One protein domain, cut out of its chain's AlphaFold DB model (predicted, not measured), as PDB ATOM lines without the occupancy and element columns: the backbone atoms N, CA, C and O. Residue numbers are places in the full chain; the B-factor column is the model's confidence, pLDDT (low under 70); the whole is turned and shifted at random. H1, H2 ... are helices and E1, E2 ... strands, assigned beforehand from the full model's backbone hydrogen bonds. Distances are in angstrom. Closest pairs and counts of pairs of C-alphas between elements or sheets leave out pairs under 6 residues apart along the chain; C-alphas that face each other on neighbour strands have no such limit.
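AT A GLANCE: This is residues 18 to 131 of the 141 residues of an uncharacterized protein of Moritella sp. PE36 (UniProt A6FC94). A two-stranded ribbon, E1 and E4, and a twisted sheet of four strands, E3, E2, E5 and E6, are partly face to face and make a strand body that is not closed, the two coming nearest at E3. The short helix H1 sits at the end of E4, and the long helix H2 passes it, its residues 110 to 113 sticking out beyond the body; a tail with the small helix H3 stands free at residues 123 to 131. The printed part has 114 residues, with three named helices and six named strands in the order E1, E2, E3, E4, H1, E5, E6, H2, H3; both sheets are antiparallel, and the class is mixed, helices and strands. The whole is only just compact, close to loose, with a radius of gyration of the C-alphas of 15.9 A, and elongated, spanning 52 by 29 by 25 A.

IN THESE COORDINATES: E1, residues 18 to 23, begins at C-alpha 18 (201.247, 204.806, 233.970) and is 16.2 A long. E2, residues 30 to 38, is 23.5 A long and bends by 53 degrees at residue 33. E3 is residues 55 to 57, and E4, residues 62 to 68, is 19.9 A long. H1 is residues 69 to 73, E5 residues 79 to 84, 16.4 A long, and E6 residues 89 to 91. H2, residues 94 to 113, is 28.4 A long and begins at C-alpha 94 (201.869, 211.024, 220.331). H3, residues 123 to 129, ends at C-alpha 129 (177.734, 187.548, 234.031).

HOW THE PARTS SIT: In the larger sheet E2 pairs with E3 over its residues 30 to 32, N 32 and O 55 being 2.9 A apart, and with E5 over its residues 32 to 38, N 36 and O 81 being 3.0 A apart. E2 and E3 form a hairpin, as do E5 and E6, where N 90 and O 82 are 2.8 A apart. E1 and E4 are antiparallel at 158 degrees, with N 20 and O 65 at 2.8 A. The closest C-alphas of E1 and E3, those of Ser 23 and Val 57, are 7.4 A apart; E2 and E4 are apart. H2 touches H1 with residues 101 to 105 alone, the closest C-alphas being those of Asn 69 and Leu 104 at 6.7 A. H2 only grazes the larger sheet with residues 94 to 98, and H1 with residues 71 to 72. H3 touches no helix and is not on that sheet. Every O i to N i+4 pair is within hydrogen-bond range in H1 and H2; in H3 it is 1 of 3, beside 2 of 4 O i to N i+3 pairs.

THE WHOLE: The C-alphas farthest apart, those of Gly 27 and Lys 131, are 55.6 A apart. The printed part has no cut. The link from E2 to E3, residues 39 to 54, is long; in it residues 44 to 45 pair antiparallel with residues 37 to 38 of E2. The mean pLDDT of the printed part is 85.7, and residues 119 to 131 are under 70.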
ATOM      1  N   ALA A  18     200.363 203.763 234.459       90.94
ATOM      2  CA  ALA A  18     201.247 204.806 233.970       90.94
ATOM      3  C   ALA A  18     201.539 205.793 235.096       90.94
ATOM      4  O   ALA A  18     200.620 206.234 235.789       90.94
ATOM      5  N   ARG A  19     202.798 206.208 235.224       91.38
ATOM      6  CA  ARG A  19     203.172 207.331 236.084       91.38
ATOM      7  C   ARG A  19     203.020 208.639 235.313       91.38
ATOM      8  O   ARG A  19     203.583 208.793 234.232       91.38
ATOM      9  N   LEU A  20     202.291 209.583 235.891       92.00
ATOM     10  CA  LEU A  20     202.118 210.935 235.379       92.00
ATOM     11  C   LEU A  20     203.004 211.896 236.173       92.00
ATOM     12  O   LEU A  20     203.018 211.873 237.403       92.00
ATOM     13  N   PHE A  21     203.727 212.748 235.458       92.94
ATOM     14  CA  PHE A  21     204.537 213.817 236.027       92.94
ATOM     15  C   PHE A  21     204.081 215.140 235.412       92.94
ATOM     16  O   PHE A  21     204.239 215.342 234.207       92.94
ATOM     17  N   VAL A  22     203.498 216.018 236.227       92.25
ATOM     18  CA  VAL A  22     203.054 217.352 235.806       92.25
ATOM     19  C   VAL A  22     203.952 218.372 236.482       92.25
ATOM     20  O   VAL A  22     204.018 218.428 237.709       92.25
ATOM     21  N   SER A  23     204.651 219.169 235.683       93.44
ATOM     22  CA  SER A  23     205.543 220.220 236.170       93.44
ATOM     23  C   SER A  23     205.052 221.578 235.707       93.44
ATOM     24  O   SER A  23     204.677 221.738 234.543       93.44
ATOM     25  N   ASN A  24     205.057 222.546 236.618       93.81
ATOM     26  CA  ASN A  24     204.763 223.928 236.295       93.81
ATOM     27  C   ASN A  24     206.072 224.680 236.037       93.81
ATOM     28  O   ASN A  24     206.773 225.072 236.967       93.81
ATOM     29  N   THR A  25     206.387 224.899 234.764       91.88
ATOM     30  CA  THR A  25     207.556 225.685 234.340       91.88
ATOM     31  C   THR A  25     207.240 227.175 234.153       91.88
ATOM     32  O   THR A  25     208.064 227.911 233.613       91.88
ATOM     33  N   GLY A  26     206.028 227.612 234.509       89.19
ATOM     34  CA  GLY A  26     205.576 228.997 234.408       89.19
ATOM     35  C   GLY A  26     205.981 229.858 235.608       89.19
ATOM     36  O   GLY A  26     206.529 229.371 236.595       89.19
ATOM     37  N   GLY A  27     205.696 231.161 235.511       91.75
ATOM     38  CA  GLY A  27     205.952 232.137 236.580       91.75
ATOM     39  C   GLY A  27     204.823 232.278 237.606       91.75
ATOM     40  O   GLY A  27     205.026 232.885 238.652       91.75
ATOM     41  N   GLU A  28     203.651 231.705 237.330       92.62
ATOM     42  CA  GLU A  28     202.473 231.738 238.200       92.62
ATOM     43  C   GLU A  28     202.006 230.320 238.527       92.62
ATOM     44  O   GLU A  28     202.367 229.361 237.844       92.62
ATOM     45  N   ALA A  29     201.218 230.172 239.591       93.38
ATOM     46  CA  ALA A  29     200.688 228.875 239.977       93.38
ATOM     47  C   ALA A  29     199.712 228.328 238.929       93.38
ATOM     48  O   ALA A  29     198.807 229.027 238.480       93.38
ATOM     49  N   ALA A  30     199.864 227.049 238.601       94.06
ATOM     50  CA  ALA A  30     198.956 226.327 237.727       94.06
ATOM     51  C   ALA A  30     198.001 225.471 238.562       94.06
ATOM     52  O   ALA A  30     198.361 224.975 239.629       94.06
ATOM     53  N   ILE A  31     196.788 225.266 238.063       96.06
ATOM     54  CA  ILE A  31     195.829 224.338 238.658       96.06
ATOM     55  C   ILE A  31     195.714 223.133 237.734       96.06
ATOM     56  O   ILE A  31     195.461 223.297 236.543       96.06
ATOM     57  N   TYR A  32     195.891 221.931 238.271       95.12
ATOM     58  CA  TYR A  32     195.585 220.694 237.563       95.12
ATOM     59  C   TYR A  32     194.080 220.425 237.636       95.12
ATOM     60  O   TYR A  32     193.511 220.376 238.727       95.12
ATOM     61  N   ASN A  33     193.437 220.224 236.489       95.19
ATOM     62  CA  ASN A  33     191.988 220.044 236.393       95.19
ATOM     63  C   ASN A  33     191.576 218.690 235.789       95.19
ATOM     64  O   ASN A  33     190.413 218.480 235.458       95.19
ATOM     65  N   GLY A  34     192.519 217.755 235.663       95.06
ATOM     66  CA  GLY A  34     192.245 216.387 235.234       95.06
ATOM     67  C   GLY A  34     192.876 216.006 233.901       95.06
ATOM     68  O   GLY A  34     193.807 216.642 233.400       95.06
ATOM     69  N   LEU A  35     192.352 214.916 233.347       95.56
ATOM     70  CA  LEU A  35     192.787 214.321 232.093       95.56
ATOM     71  C   LEU A  35     191.608 214.178 231.146       95.56
ATOM     72  O   LEU A  35     190.499 213.849 231.564       95.56
ATOM     73  N   GLU A  36     191.889 214.334 229.862       95.94
ATOM     74  CA  GLU A  36     190.951 214.037 228.788       95.94
ATOM     75  C   GLU A  36     191.643 213.125 227.777       95.94
ATOM     76  O   GLU A  36     192.755 213.412 227.332       95.94
ATOM     77  N   GLY A  37     191.012 212.008 227.444       95.00
ATOM     78  CA  GLY A  37     191.453 211.087 226.408       95.00
ATOM     79  C   GLY A  37     190.456 211.053 225.259       95.00
ATOM     80  O   GLY A  37     189.274 211.324 225.450       95.00
ATOM     81  N   ALA A  38     190.929 210.695 224.071       94.75
ATOM     82  CA  ALA A  38     190.059 210.320 222.962       94.75
ATOM     83  C   ALA A  38     190.506 208.981 222.378       94.75
ATOM     84  O   ALA A  38     191.703 208.674 222.390       94.75
ATOM     85  N   ASP A  39     189.557 208.187 221.895       92.94
ATOM     86  CA  ASP A  39     189.833 206.925 221.210       92.94
ATOM     87  C   ASP A  39     190.132 207.126 219.711       92.94
ATOM     88  O   ASP A  39     190.250 208.252 219.219       92.94
ATOM     89  N   GLU A  40     190.318 206.035 218.968       89.06
ATOM     90  CA  GLU A  40     190.575 206.078 217.520       89.06
ATOM     91  C   GLU A  40     189.387 206.599 216.692       89.06
ATOM     92  O   GLU A  40     189.585 207.060 215.566       89.06
ATOM     93  N   LYS A  41     188.166 206.547 217.235       91.69
ATOM     94  CA  LYS A  41     186.943 207.062 216.602       91.69
ATOM     95  C   LYS A  41     186.714 208.543 216.911       91.69
ATOM     96  O   LYS A  41     185.912 209.185 216.235       91.69
ATOM     97  N   GLY A  42     187.450 209.084 217.880       91.06
ATOM     98  CA  GLY A  42     187.314 210.450 218.370       91.06
ATOM     99  C   GLY A  42     186.354 210.581 219.554       91.06
ATOM    100  O   GLY A  42     186.070 211.709 219.958       91.06
ATOM    101  N   ASP A  43     185.880 209.470 220.124       93.00
ATOM    102  CA  ASP A  43     185.032 209.484 221.311       93.00
ATOM    103  C   ASP A  43     185.866 209.883 222.534       93.00
ATOM    104  O   ASP A  43     186.933 209.325 222.807       93.00
ATOM    105  N   VAL A  44     185.377 210.884 223.269       94.06
ATOM    106  CA  VAL A  44     186.078 211.477 224.413       94.06
ATOM    107  C   VAL A  44     185.746 210.728 225.700       94.06
ATOM    108  O   VAL A  44     184.586 210.429 225.987       94.06
ATOM    109  N   PHE A  45     186.762 210.492 226.523       91.06
ATOM    110  CA  PHE A  45     186.635 209.923 227.860       91.06
ATOM    111  C   PHE A  45     187.567 210.631 228.849       91.06
ATOM    112  O   PHE A  45     188.486 211.352 228.469       91.06
ATOM    113  N   TYR A  46     187.338 210.416 230.144       92.00
ATOM    114  CA  TYR A  46     188.062 211.105 231.215       92.00
ATOM    115  C   TYR A  46     188.759 210.077 232.114       92.00
ATOM    116  O   TYR A  46     188.112 209.477 232.981       92.00
ATOM    117  N   PRO A  47     190.061 209.807 231.892       89.44
ATOM    118  CA  PRO A  47     190.833 208.902 232.732       89.44
ATOM    119  C   PRO A  47     190.856 209.370 234.184       89.44
ATOM    120  O   PRO A  47     191.074 210.549 234.466       89.44
ATOM    121  N   SER A  48     190.696 208.435 235.119       85.25
ATOM    122  CA  SER A  48     190.938 208.741 236.524       85.25
ATOM    123  C   SER A  48     192.442 208.796 236.799       85.25
ATOM    124  O   SER A  48     193.214 207.993 236.271       85.25
ATOM    125  N   CYS A  49     192.855 209.749 237.628       87.75
ATOM    126  CA  CYS A  49     194.228 209.915 238.077       87.75
ATOM    127  C   CYS A  49     194.247 210.112 239.591       87.75
ATOM    128  O   CYS A  49     193.298 210.646 240.162       87.75
ATOM    129  N   SER A  50     195.344 209.722 240.234       89.00
ATOM    130  CA  SER A  50     195.549 209.940 241.668       89.00
ATOM    131  C   SER A  50     195.796 211.400 242.058       89.00
ATOM    132  O   SER A  50     195.832 211.705 243.246       89.00
ATOM    133  N   ILE A  51     196.037 212.289 241.089       90.69
ATOM    134  CA  ILE A  51     196.157 213.726 241.347       90.69
ATOM    135  C   ILE A  51     194.747 214.285 241.523       90.69
ATOM    136  O   ILE A  51     193.901 214.132 240.641       90.69
ATOM    137  N   GLU A  52     194.506 214.952 242.647       91.50
ATOM    138  CA  GLU A  52     193.216 215.566 242.940       91.50
ATOM    139  C   GLU A  52     192.931 216.732 241.981       91.50
ATOM    140  O   GLU A  52     193.790 217.581 241.722       91.50
ATOM    141  N   VAL A  53     191.715 216.783 241.438       92.31
ATOM    142  CA  VAL A  53     191.258 217.897 240.596       92.31
ATOM    143  C   VAL A  53     191.206 219.174 241.435       92.31
ATOM    144  O   VAL A  53     190.689 219.169 242.547       92.31
ATOM    145  N   GLY A  54     191.743 220.271 240.906       93.19
ATOM    146  CA  GLY A  54     191.920 221.518 241.649       93.19
ATOM    147  C   GLY A  54     193.268 221.619 242.369       93.19
ATOM    148  O   GLY A  54     193.550 222.654 242.972       93.19
ATOM    149  N   SER A  55     194.126 220.593 242.282       93.75
ATOM    150  CA  SER A  55     195.471 220.636 242.863       93.75
ATOM    151  C   SER A  55     196.275 221.806 242.306       93.75
ATOM    152  O   SER A  55     196.466 221.933 241.093       93.75
ATOM    153  N   LYS A  56     196.790 222.638 243.212       96.25
ATOM    154  CA  LYS A  56     197.677 223.749 242.880       96.25
ATOM    155  C   LYS A  56     199.114 223.256 242.726       96.25
ATOM    156  O   LYS A  56     199.654 222.605 243.616       96.25
ATOM    157  N   VAL A  57     199.741 223.606 241.610       95.25
ATOM    158  CA  VAL A  57     201.149 223.342 241.306       95.25
ATOM    159  C   VAL A  57     201.867 224.687 241.245       95.25
ATOM    160  O   VAL A  57     201.694 225.457 240.299       95.25
ATOM    161  N   GLU A  58     202.645 224.996 242.281       96.62
ATOM    162  CA  GLU A  58     203.401 226.253 242.370       96.62
ATOM    163  C   GLU A  58     204.459 226.376 241.253       96.62
ATOM    164  O   GLU A  58     204.866 225.359 240.680       96.62
ATOM    165  N   PRO A  59     204.929 227.594 240.925       96.25
ATOM    166  CA  PRO A  59     206.026 227.797 239.978       96.25
ATOM    167  C   PRO A  59     207.251 226.939 240.311       96.25
ATOM    168  O   PRO A  59     207.698 226.899 241.458       96.25
ATOM    169  N   ASN A  60     207.817 226.275 239.303       93.12
ATOM    170  CA  ASN A  60     208.941 225.337 239.419       93.12
ATOM    171  C   ASN A  60     208.681 224.117 240.324       93.12
ATOM    172  O   ASN A  60     209.618 223.387 240.654       93.12
ATOM    173  N   ALA A  61     207.430 223.873 240.719       94.56
ATOM    174  CA  ALA A  61     207.038 222.672 241.438       94.56
ATOM    175  C   ALA A  61     206.517 221.601 240.476       94.56
ATOM    176  O   ALA A  61     206.228 221.833 239.297       94.56
ATOM    177  N   SER A  62     206.399 220.381 240.988       94.00
ATOM    178  CA  SER A  62     205.845 219.263 240.236       94.00
ATOM    179  C   SER A  62     204.958 218.411 241.122       94.00
ATOM    180  O   SER A  62     205.216 218.253 242.315       94.00
ATOM    181  N   VAL A  63     203.935 217.833 240.510       93.75
ATOM    182  CA  VAL A  63     203.057 216.847 241.125       93.75
ATOM    183  C   VAL A  63     203.160 215.541 240.350       93.75
ATOM    184  O   VAL A  63     203.326 215.512 239.126       93.75
ATOM    185  N   VAL A  64     203.105 214.441 241.089       93.19
ATOM    186  CA  VAL A  64     203.205 213.090 240.547       93.19
ATOM    187  C   VAL A  64     201.911 212.368 240.839       93.19
ATOM    188  O   VAL A  64     201.413 212.407 241.962       93.19
ATOM    189  N   GLY A  65     201.408 211.660 239.841       91.12
ATOM    190  CA  GLY A  65     200.311 210.735 240.037       91.12
ATOM    191  C   GLY A  65     200.445 209.493 239.191       91.12
ATOM    192  O   GLY A  65     201.464 209.254 238.540       91.12
ATOM    193  N   TYR A  66     199.390 208.699 239.209       89.81
ATOM    194  CA  TYR A  66     199.280 207.496 238.408       89.81
ATOM    195  C   TYR A  66     197.917 207.415 237.725       89.81
ATOM    196  O   TYR A  66     196.918 207.931 238.228       89.81
ATOM    197  N   ILE A  67     197.906 206.770 236.563       89.62
ATOM    198  CA  ILE A  67     196.719 206.445 235.771       89.62
ATOM    199  C   ILE A  67     196.726 204.930 235.609       89.62
ATOM    200  O   ILE A  67     197.701 204.364 235.110       89.62
ATOM    201  N   THR A  68     195.677 204.248 236.050       85.81
ATOM    202  CA  THR A  68     195.609 202.786 235.936       85.81
ATOM    203  C   THR A  68     195.555 202.364 234.466       85.81
ATOM    204  O   THR A  68     194.973 203.051 233.620       85.81
ATOM    205  N   ASN A  69     196.174 201.224 234.142       84.56
ATOM    206  CA  ASN A  69     196.243 200.717 232.768       84.56
ATOM    207  C   ASN A  69     194.852 200.572 232.119       84.56
ATOM    208  O   ASN A  69     194.716 200.827 230.928       84.56
ATOM    209  N   GLY A  70     193.817 200.226 232.891       82.44
ATOM    210  CA  GLY A  70     192.455 200.023 232.411       82.44
ATOM    211  C   GLY A  70     191.883 201.272 231.746       82.44
ATOM    212  O   GLY A  70     191.328 201.168 230.656       82.44
ATOM    213  N   HIS A  71     192.100 202.460 232.315       83.88
ATOM    214  CA  HIS A  71     191.615 203.707 231.712       83.88
ATOM    215  C   HIS A  71     192.350 204.071 230.416       83.88
ATOM    216  O   HIS A  71     191.796 204.789 229.591       83.88
ATOM    217  N   LEU A  72     193.579 203.582 230.229       87.38
ATOM    218  CA  LEU A  72     194.392 203.873 229.047       87.38
ATOM    219  C   LEU A  72     194.225 202.825 227.937       87.38
ATOM    220  O   LEU A  72     194.260 203.160 226.755       87.38
ATOM    221  N   LEU A  73     194.042 201.556 228.293       87.31
ATOM    222  CA  LEU A  73     194.010 200.461 227.322       87.31
ATOM    223  C   LEU A  73     192.588 200.098 226.878       87.31
ATOM    224  O   LEU A  73     192.408 199.711 225.729       87.31
ATOM    225  N   THR A  74     191.574 200.235 227.742       80.56
ATOM    226  CA  THR A  74     190.209 199.739 227.455       80.56
ATOM    227  C   THR A  74     189.569 200.419 226.250       80.56
ATOM    228  O   THR A  74     188.892 199.765 225.463       80.56
ATOM    229  N   HIS A  75     189.792 201.724 226.093       73.38
ATOM    230  CA  HIS A  75     189.162 202.515 225.038       73.38
ATOM    231  C   HIS A  75     190.011 202.627 223.768       73.38
ATOM    232  O   HIS A  75     189.559 203.234 222.813       73.38
ATOM    233  N   GLY A  76     191.230 202.073 223.730       83.19
ATOM    234  CA  GLY A  76     192.145 202.320 222.610       83.19
ATOM    235  C   GLY A  76     192.537 203.799 222.521       83.19
ATOM    236  O   GLY A  76     192.251 204.469 221.533       83.19
ATOM    237  N   THR A  77     193.150 204.323 223.590       92.69
ATOM    238  CA  THR A  77     193.542 205.739 223.687       92.69
ATOM    239  C   THR A  77     194.391 206.163 222.487       92.69
ATOM    240  O   THR A  77     195.521 205.706 222.332       92.69
ATOM    241  N   SER A  78     193.885 207.089 221.675       94.88
ATOM    242  CA  SER A  78     194.592 207.660 220.520       94.88
ATOM    243  C   SER A  78     195.264 208.996 220.852       94.88
ATOM    244  O   SER A  78     196.271 209.384 220.251       94.88
ATOM    245  N   SER A  79     194.708 209.724 221.821       96.69
ATOM    246  CA  SER A  79     195.266 210.969 222.334       96.69
ATOM    247  C   SER A  79     194.920 211.160 223.803       96.69
ATOM    248  O   SER A  79     193.903 210.670 224.283       96.69
ATOM    249  N   LEU A  80     195.802 211.864 224.510       96.69
ATOM    250  CA  LEU A  80     195.670 212.171 225.925       96.69
ATOM    251  C   LEU A  80     196.085 213.624 226.149       96.69
ATOM    252  O   LEU A  80     197.077 214.090 225.580       96.69
ATOM    253  N   PHE A  81     195.332 214.323 226.982       96.69
ATOM    254  CA  PHE A  81     195.526 215.720 227.320       96.69
ATOM    255  C   PHE A  81     195.537 215.888 228.835       96.69
ATOM    256  O   PHE A  81     194.739 215.271 229.542       96.69
ATOM    257  N   ILE A  82     196.421 216.757 229.314       95.75
ATOM    258  CA  ILE A  82     196.360 217.309 230.665       95.75
ATOM    259  C   ILE A  82     195.547 218.598 230.588       95.75
ATOM    260  O   ILE A  82     195.847 219.459 229.761       95.75
ATOM    261  N   VAL A  83     194.519 218.717 231.422       96.12
ATOM    262  CA  VAL A  83     193.643 219.891 231.464       96.12
ATOM    263  C   VAL A  83     194.046 220.761 232.648       96.12
ATOM    264  O   VAL A  83     194.192 220.259 233.765       96.12
ATOM    265  N   ASP A  84     194.240 222.056 232.418       94.06
ATOM    266  CA  ASP A  84     194.535 223.013 233.487       94.06
ATOM    267  C   ASP A  84     193.276 223.727 234.021       94.06
ATOM    268  O   ASP A  84     192.152 223.503 233.560       94.06
ATOM    269  N   GLY A  85     193.449 224.579 235.034       90.94
ATOM    270  CA  GLY A  85     192.354 225.294 235.703       90.94
ATOM    271  C   GLY A  85     191.603 226.308 234.843       90.94
ATOM    272  O   GLY A  85     190.540 226.762 235.259       90.94
ATOM    273  N   VAL A  86     192.117 226.652 233.661       92.00
ATOM    274  CA  VAL A  86     191.413 227.486 232.672       92.00
ATOM    275  C   VAL A  86     190.909 226.655 231.487       92.00
ATOM    276  O   VAL A  86     190.518 227.208 230.463       92.00
ATOM    277  N   PHE A  87     190.878 225.329 231.645       92.88
ATOM    278  CA  PHE A  87     190.435 224.351 230.650       92.88
ATOM    279  C   PHE A  87     191.282 224.311 229.370       92.88
ATOM    280  O   PHE A  87     190.840 223.757 228.356       92.88
ATOM    281  N   ASN A  88     192.515 224.825 229.401       94.38
ATOM    282  CA  ASN A  88     193.437 224.609 228.293       94.38
ATOM    283  C   ASN A  88     193.923 223.157 228.305       94.38
ATOM    284  O   ASN A  88     194.221 222.574 229.352       94.38
ATOM    285  N   LYS A  89     194.009 222.578 227.105       95.75
ATOM    286  CA  LYS A  89     194.380 221.178 226.890       95.75
ATOM    287  C   LYS A  89     195.826 221.077 226.428       95.75
ATOM    288  O   LYS A  89     196.169 221.473 225.313       95.75
ATOM    289  N   HIS A  90     196.662 220.473 227.259       94.69
ATOM    290  CA  HIS A  90     198.071 220.225 226.980       94.69
ATOM    291  C   HIS A  90     198.232 218.804 226.453       94.69
ATOM    292  O   HIS A  90     198.108 217.830 227.198       94.69
ATOM    293  N   LYS A  91     198.450 218.672 225.144       95.94
ATOM    294  CA  LYS A  91     198.506 217.366 224.476       95.94
ATOM    295  C   LYS A  91     199.777 216.604 224.847       95.94
ATOM    296  O   LYS A  91     200.883 217.098 224.636       95.94
ATOM    297  N   VAL A  92     199.620 215.360 225.291       95.44
ATOM    298  CA  VAL A  92     200.742 214.428 225.438       95.44
ATOM    299  C   VAL A  92     201.289 214.093 224.044       95.44
ATOM    300  O   VAL A  92     200.514 213.709 223.160       95.44
ATOM    301  N   PRO A  93     202.608 214.218 223.804       96.25
ATOM    302  CA  PRO A  93     203.188 213.900 222.506       96.25
ATOM    303  C   PRO A  93     202.860 212.472 222.074       96.25
ATOM    304  O   PRO A  93     203.121 211.520 222.809       96.25
ATOM    305  N   LYS A  94     202.350 212.315 220.845       95.12
ATOM    306  CA  LYS A  94     201.869 211.024 220.331       95.12
ATOM    307  C   LYS A  94     202.907 209.906 220.471       95.12
ATOM    308  O   LYS A  94     202.606 208.859 221.014       95.12
ATOM    309  N   LYS A  95     204.165 210.169 220.101       96.38
ATOM    310  CA  LYS A  95     205.262 209.191 220.224       96.38
ATOM    311  C   LYS A  95     205.485 208.698 221.663       96.38
ATOM    312  O   LYS A  95     205.865 207.550 221.860       96.38
ATOM    313  N   VAL A  96     205.294 209.570 222.656       95.31
ATOM    314  CA  VAL A  96     205.432 209.217 224.077       95.31
ATOM    315  C   VAL A  96     204.237 208.380 224.523       95.31
ATOM    316  O   VAL A  96     204.431 207.358 225.173       95.31
ATOM    317  N   LEU A  97     203.029 208.782 224.124       95.62
ATOM    318  CA  LEU A  97     201.801 208.049 224.417       95.62
ATOM    319  C   LEU A  97     201.817 206.646 223.796       95.62
ATOM    320  O   LEU A  97     201.628 205.673 224.516       95.62
ATOM    321  N   ASP A  98     202.125 206.525 222.505       95.56
ATOM    322  CA  ASP A  98     202.175 205.241 221.792       95.56
ATOM    323  C   ASP A  98     203.174 204.278 222.455       95.56
ATOM    324  O   ASP A  98     202.879 203.099 222.663       95.56
ATOM    325  N   LYS A  99     204.351 204.791 222.847       95.62
ATOM    326  CA  LYS A  99     205.361 204.013 223.573       95.62
ATOM    327  C   LYS A  99     204.834 203.542 224.931       95.62
ATOM    328  O   LYS A  99     204.935 202.358 225.233       95.62
ATOM    329  N   LEU A 100     204.249 204.447 225.716       94.38
ATOM    330  CA  LEU A 100     203.676 204.136 227.025       94.38
ATOM    331  C   LEU A 100     202.581 203.064 226.925       94.38
ATOM    332  O   LEU A 100     202.589 202.105 227.692       94.38
ATOM    333  N   LEU A 101     201.647 203.212 225.983       94.44
ATOM    334  CA  LEU A 101     200.558 202.256 225.777       94.44
ATOM    335  C   LEU A 101     201.096 200.881 225.366       94.44
ATOM    336  O   LEU A 101     200.623 199.864 225.869       94.44
ATOM    337  N   SER A 102     202.118 200.847 224.505       94.56
ATOM    338  CA  SER A 102     202.779 199.604 224.108       94.56
ATOM    339  C   SER A 102     203.460 198.909 225.291       94.56
ATOM    340  O   SER A 102     203.235 197.718 225.503       94.56
ATOM    341  N   GLU A 103     204.229 199.644 226.098       93.69
ATOM    342  CA  GLU A 103     204.907 199.108 227.287       93.69
ATOM    343  C   GLU A 103     203.900 198.592 228.327       93.69
ATOM    344  O   GLU A 103     204.055 197.484 228.843       93.69
ATOM    345  N   LEU A 104     202.816 199.336 228.576       90.94
ATOM    346  CA  LEU A 104     201.727 198.893 229.453       90.94
ATOM    347  C   LEU A 104     201.056 197.620 228.939       90.94
ATOM    348  O   LEU A 104     200.748 196.728 229.727       90.94
ATOM    349  N   GLN A 105     200.813 197.520 227.633       91.44
ATOM    350  CA  GLN A 105     200.186 196.343 227.045       91.44
ATOM    351  C   GLN A 105     201.105 195.116 227.117       91.44
ATOM    352  O   GLN A 105     200.638 194.018 227.421       91.44
ATOM    353  N   GLN A 106     202.405 195.288 226.867       91.19
ATOM    354  CA  GLN A 106     203.395 194.215 226.995       91.19
ATOM    355  C   GLN A 106     203.481 193.708 228.435       91.19
ATOM    356  O   GLN A 106     203.423 192.499 228.666       91.19
ATOM    357  N   GLU A 107     203.558 194.623 229.400       88.44
ATOM    358  CA  GLU A 107     203.660 194.261 230.811       88.44
ATOM    359  C   GLU A 107     202.367 193.630 231.336       88.44
ATOM    360  O   GLU A 107     202.417 192.635 232.061       88.44
ATOM    361  N   LYS A 108     201.205 194.131 230.896       86.56
ATOM    362  CA  LYS A 108     199.909 193.489 231.142       86.56
ATOM    363  C   LYS A 108     199.933 192.034 230.677       86.56
ATOM    364  O   LYS A 108     199.647 191.145 231.472       86.56
ATOM    365  N   ASN A 109     200.312 191.790 229.422       88.06
ATOM    366  CA  ASN A 109     200.339 190.440 228.857       88.06
ATOM    367  C   ASN A 109     201.307 189.527 229.625       88.06
ATOM    368  O   ASN A 109     200.983 188.371 229.904       88.06
ATOM    369  N   ARG A 110     202.486 190.045 229.999       86.75
ATOM    370  CA  ARG A 110     203.479 189.315 230.798       86.75
ATOM    371  C   ARG A 110     202.899 188.898 232.149       86.75
ATOM    372  O   ARG A 110     202.983 187.725 232.500       86.75
ATOM    373  N   LEU A 111     202.293 189.824 232.887       83.31
ATOM    374  CA  LEU A 111     201.714 189.553 234.204       83.31
ATOM    375  C   LEU A 111     200.497 188.615 234.124       83.31
ATOM    376  O   LEU A 111     200.403 187.678 234.914       83.31
ATOM    377  N   GLU A 112     199.618 188.793 233.135       83.44
ATOM    378  CA  GLU A 112     198.460 187.911 232.923       83.44
ATOM    379  C   GLU A 112     198.892 186.482 232.557       83.44
ATOM    380  O   GLU A 112     198.306 185.521 233.055       83.44
ATOM    381  N   SER A 113     199.972 186.312 231.782       81.12
ATOM    382  CA  SER A 113     200.542 184.984 231.490       81.12
ATOM    383  C   SER A 113     201.124 184.269 232.718       81.12
ATOM    384  O   SER A 113     201.249 183.046 232.713       81.12
ATOM    385  N   LEU A 114     201.439 185.017 233.779       82.44
ATOM    386  CA  LEU A 114     201.866 184.483 235.076       82.44
ATOM    387  C   LEU A 114     200.680 184.229 236.026       82.44
ATOM    388  O   LEU A 114     200.885 183.859 237.180       82.44
ATOM    389  N   GLY A 115     199.443 184.432 235.559       78.62
ATOM    390  CA  GLY A 115     198.226 184.279 236.355       78.62
ATOM    391  C   GLY A 115     197.905 185.480 237.251       78.62
ATOM    392  O   GLY A 115     196.979 185.402 238.059       78.62
ATOM    393  N   CYS A 116     198.628 186.599 237.124       75.56
ATOM    394  CA  CYS A 116     198.332 187.818 237.870       75.56
ATOM    395  C   CYS A 116     197.199 188.602 237.195       75.56
ATOM    396  O   CYS A 116     197.285 188.956 236.019       75.56
ATOM    397  N   LYS A 117     196.154 188.945 237.955       72.19
ATOM    398  CA  LYS A 117     195.138 189.905 237.509       72.19
ATOM    399  C   LYS A 117     195.686 191.317 237.699       72.19
ATOM    400  O   LYS A 117     195.996 191.707 238.817       72.19
ATOM    401  N   VAL A 118     195.813 192.068 236.609       70.06
ATOM    402  CA  VAL A 118     196.377 193.435 236.614       70.06
ATOM    403  C   VAL A 118     195.341 194.529 236.384       70.06
ATOM    404  O   VAL A 118     195.699 195.703 236.298       70.06
ATOM    405  N   HIS A 119     194.068 194.146 236.270       64.88
ATOM    406  CA  HIS A 119     192.939 195.068 236.190       64.88
ATOM    407  C   HIS A 119     192.206 195.084 237.526       64.88
ATOM    408  O   HIS A 119     191.988 194.009 238.093       64.88
ATOM    409  N   PRO A 120     191.731 196.255 237.980       52.91
ATOM    410  CA  PRO A 120     190.569 196.282 238.855       52.91
ATOM    411  C   PRO A 120     189.458 195.482 238.155       52.91
ATOM    412  O   PRO A 120     189.221 195.734 236.966       52.91
ATOM    413  N   PRO A 121     188.822 194.483 238.791       45.72
ATOM    414  CA  PRO A 121     187.713 193.762 238.183       45.72
ATOM    415  C   PRO A 121     186.682 194.757 237.648       45.72
ATOM    416  O   PRO A 121     186.050 195.492 238.402       45.72
ATOM    417  N   ASN A 122     186.511 194.777 236.324       42.88
ATOM    418  CA  ASN A 122     185.532 195.620 235.657       42.88
ATOM    419  C   ASN A 122     184.171 195.475 236.359       42.88
ATOM    420  O   ASN A 122     183.544 194.413 236.316       42.88
ATOM    421  N   LEU A 123     183.647 196.561 236.933       41.38
ATOM    422  CA  LEU A 123     182.229 196.648 237.313       41.38
ATOM    423  C   LEU A 123     181.318 196.318 236.109       41.38
ATOM    424  O   LEU A 123     180.234 195.763 236.279       41.38
ATOM    425  N   PHE A 124     181.803 196.553 234.884       41.09
ATOM    426  CA  PHE A 124     181.147 196.160 233.634       41.09
ATOM    427  C   PHE A 124     181.143 194.643 233.366       41.09
ATOM    428  O   PHE A 124     180.218 194.141 232.734       41.09
ATOM    429  N   GLU A 125     182.112 193.881 233.883       40.00
ATOM    430  CA  GLU A 125     182.093 192.414 233.789       40.00
ATOM    431  C   GLU A 125     181.104 191.792 234.781       40.00
ATOM    432  O   GLU A 125     180.478 190.775 234.466       40.00
ATOM    433  N   ARG A 126     180.892 192.427 235.946       40.25
ATOM    434  CA  ARG A 126     179.890 191.970 236.927       40.25
ATOM    435  C   ARG A 126     178.467 192.008 236.361       40.25
ATOM    436  O   ARG A 126     177.693 191.094 236.633       40.25
ATOM    437  N   HIS A 127     178.139 192.991 235.523       39.84
ATOM    438  CA  HIS A 127     176.804 193.101 234.922       39.84
ATOM    439  C   HIS A 127     176.562 192.179 233.717       39.84
ATOM    440  O   HIS A 127     175.407 191.877 233.419       39.84
ATOM    441  N   ASN A 128     177.615 191.692 233.052       37.84
ATOM    442  CA  ASN A 128     177.460 190.768 231.923       37.84
ATOM    443  C   ASN A 128     177.345 189.301 232.353       37.84
ATOM    444  O   ASN A 128     176.693 188.518 231.664       37.84
ATOM    445  N   LYS A 129     177.905 188.915 233.507       39.62
ATOM    446  CA  LYS A 129     177.734 187.548 234.031       39.62
ATOM    447  C   LYS A 129     176.408 187.332 234.762       39.62
ATOM    448  O   LYS A 129     175.912 186.212 234.756       39.62
ATOM    449  N   SER A 130     175.791 188.378 235.315       43.62
ATOM    450  CA  SER A 130     174.507 188.249 236.024       43.62
ATOM    451  C   SER A 130     173.283 188.129 235.104       43.62
ATOM    452  O   SER A 130     172.173 188.006 235.604       43.62
ATOM    453  N   LYS A 131     173.444 188.205 233.774       42.62
ATOM    454  CA  LYS A 131     172.341 188.040 232.806       42.62
ATOM    455  C   LYS A 131     172.375 186.725 232.025       42.62
ATOM    456  O   LYS A 131     171.494 186.503 231.202       42.62
TER     457      LYS A 131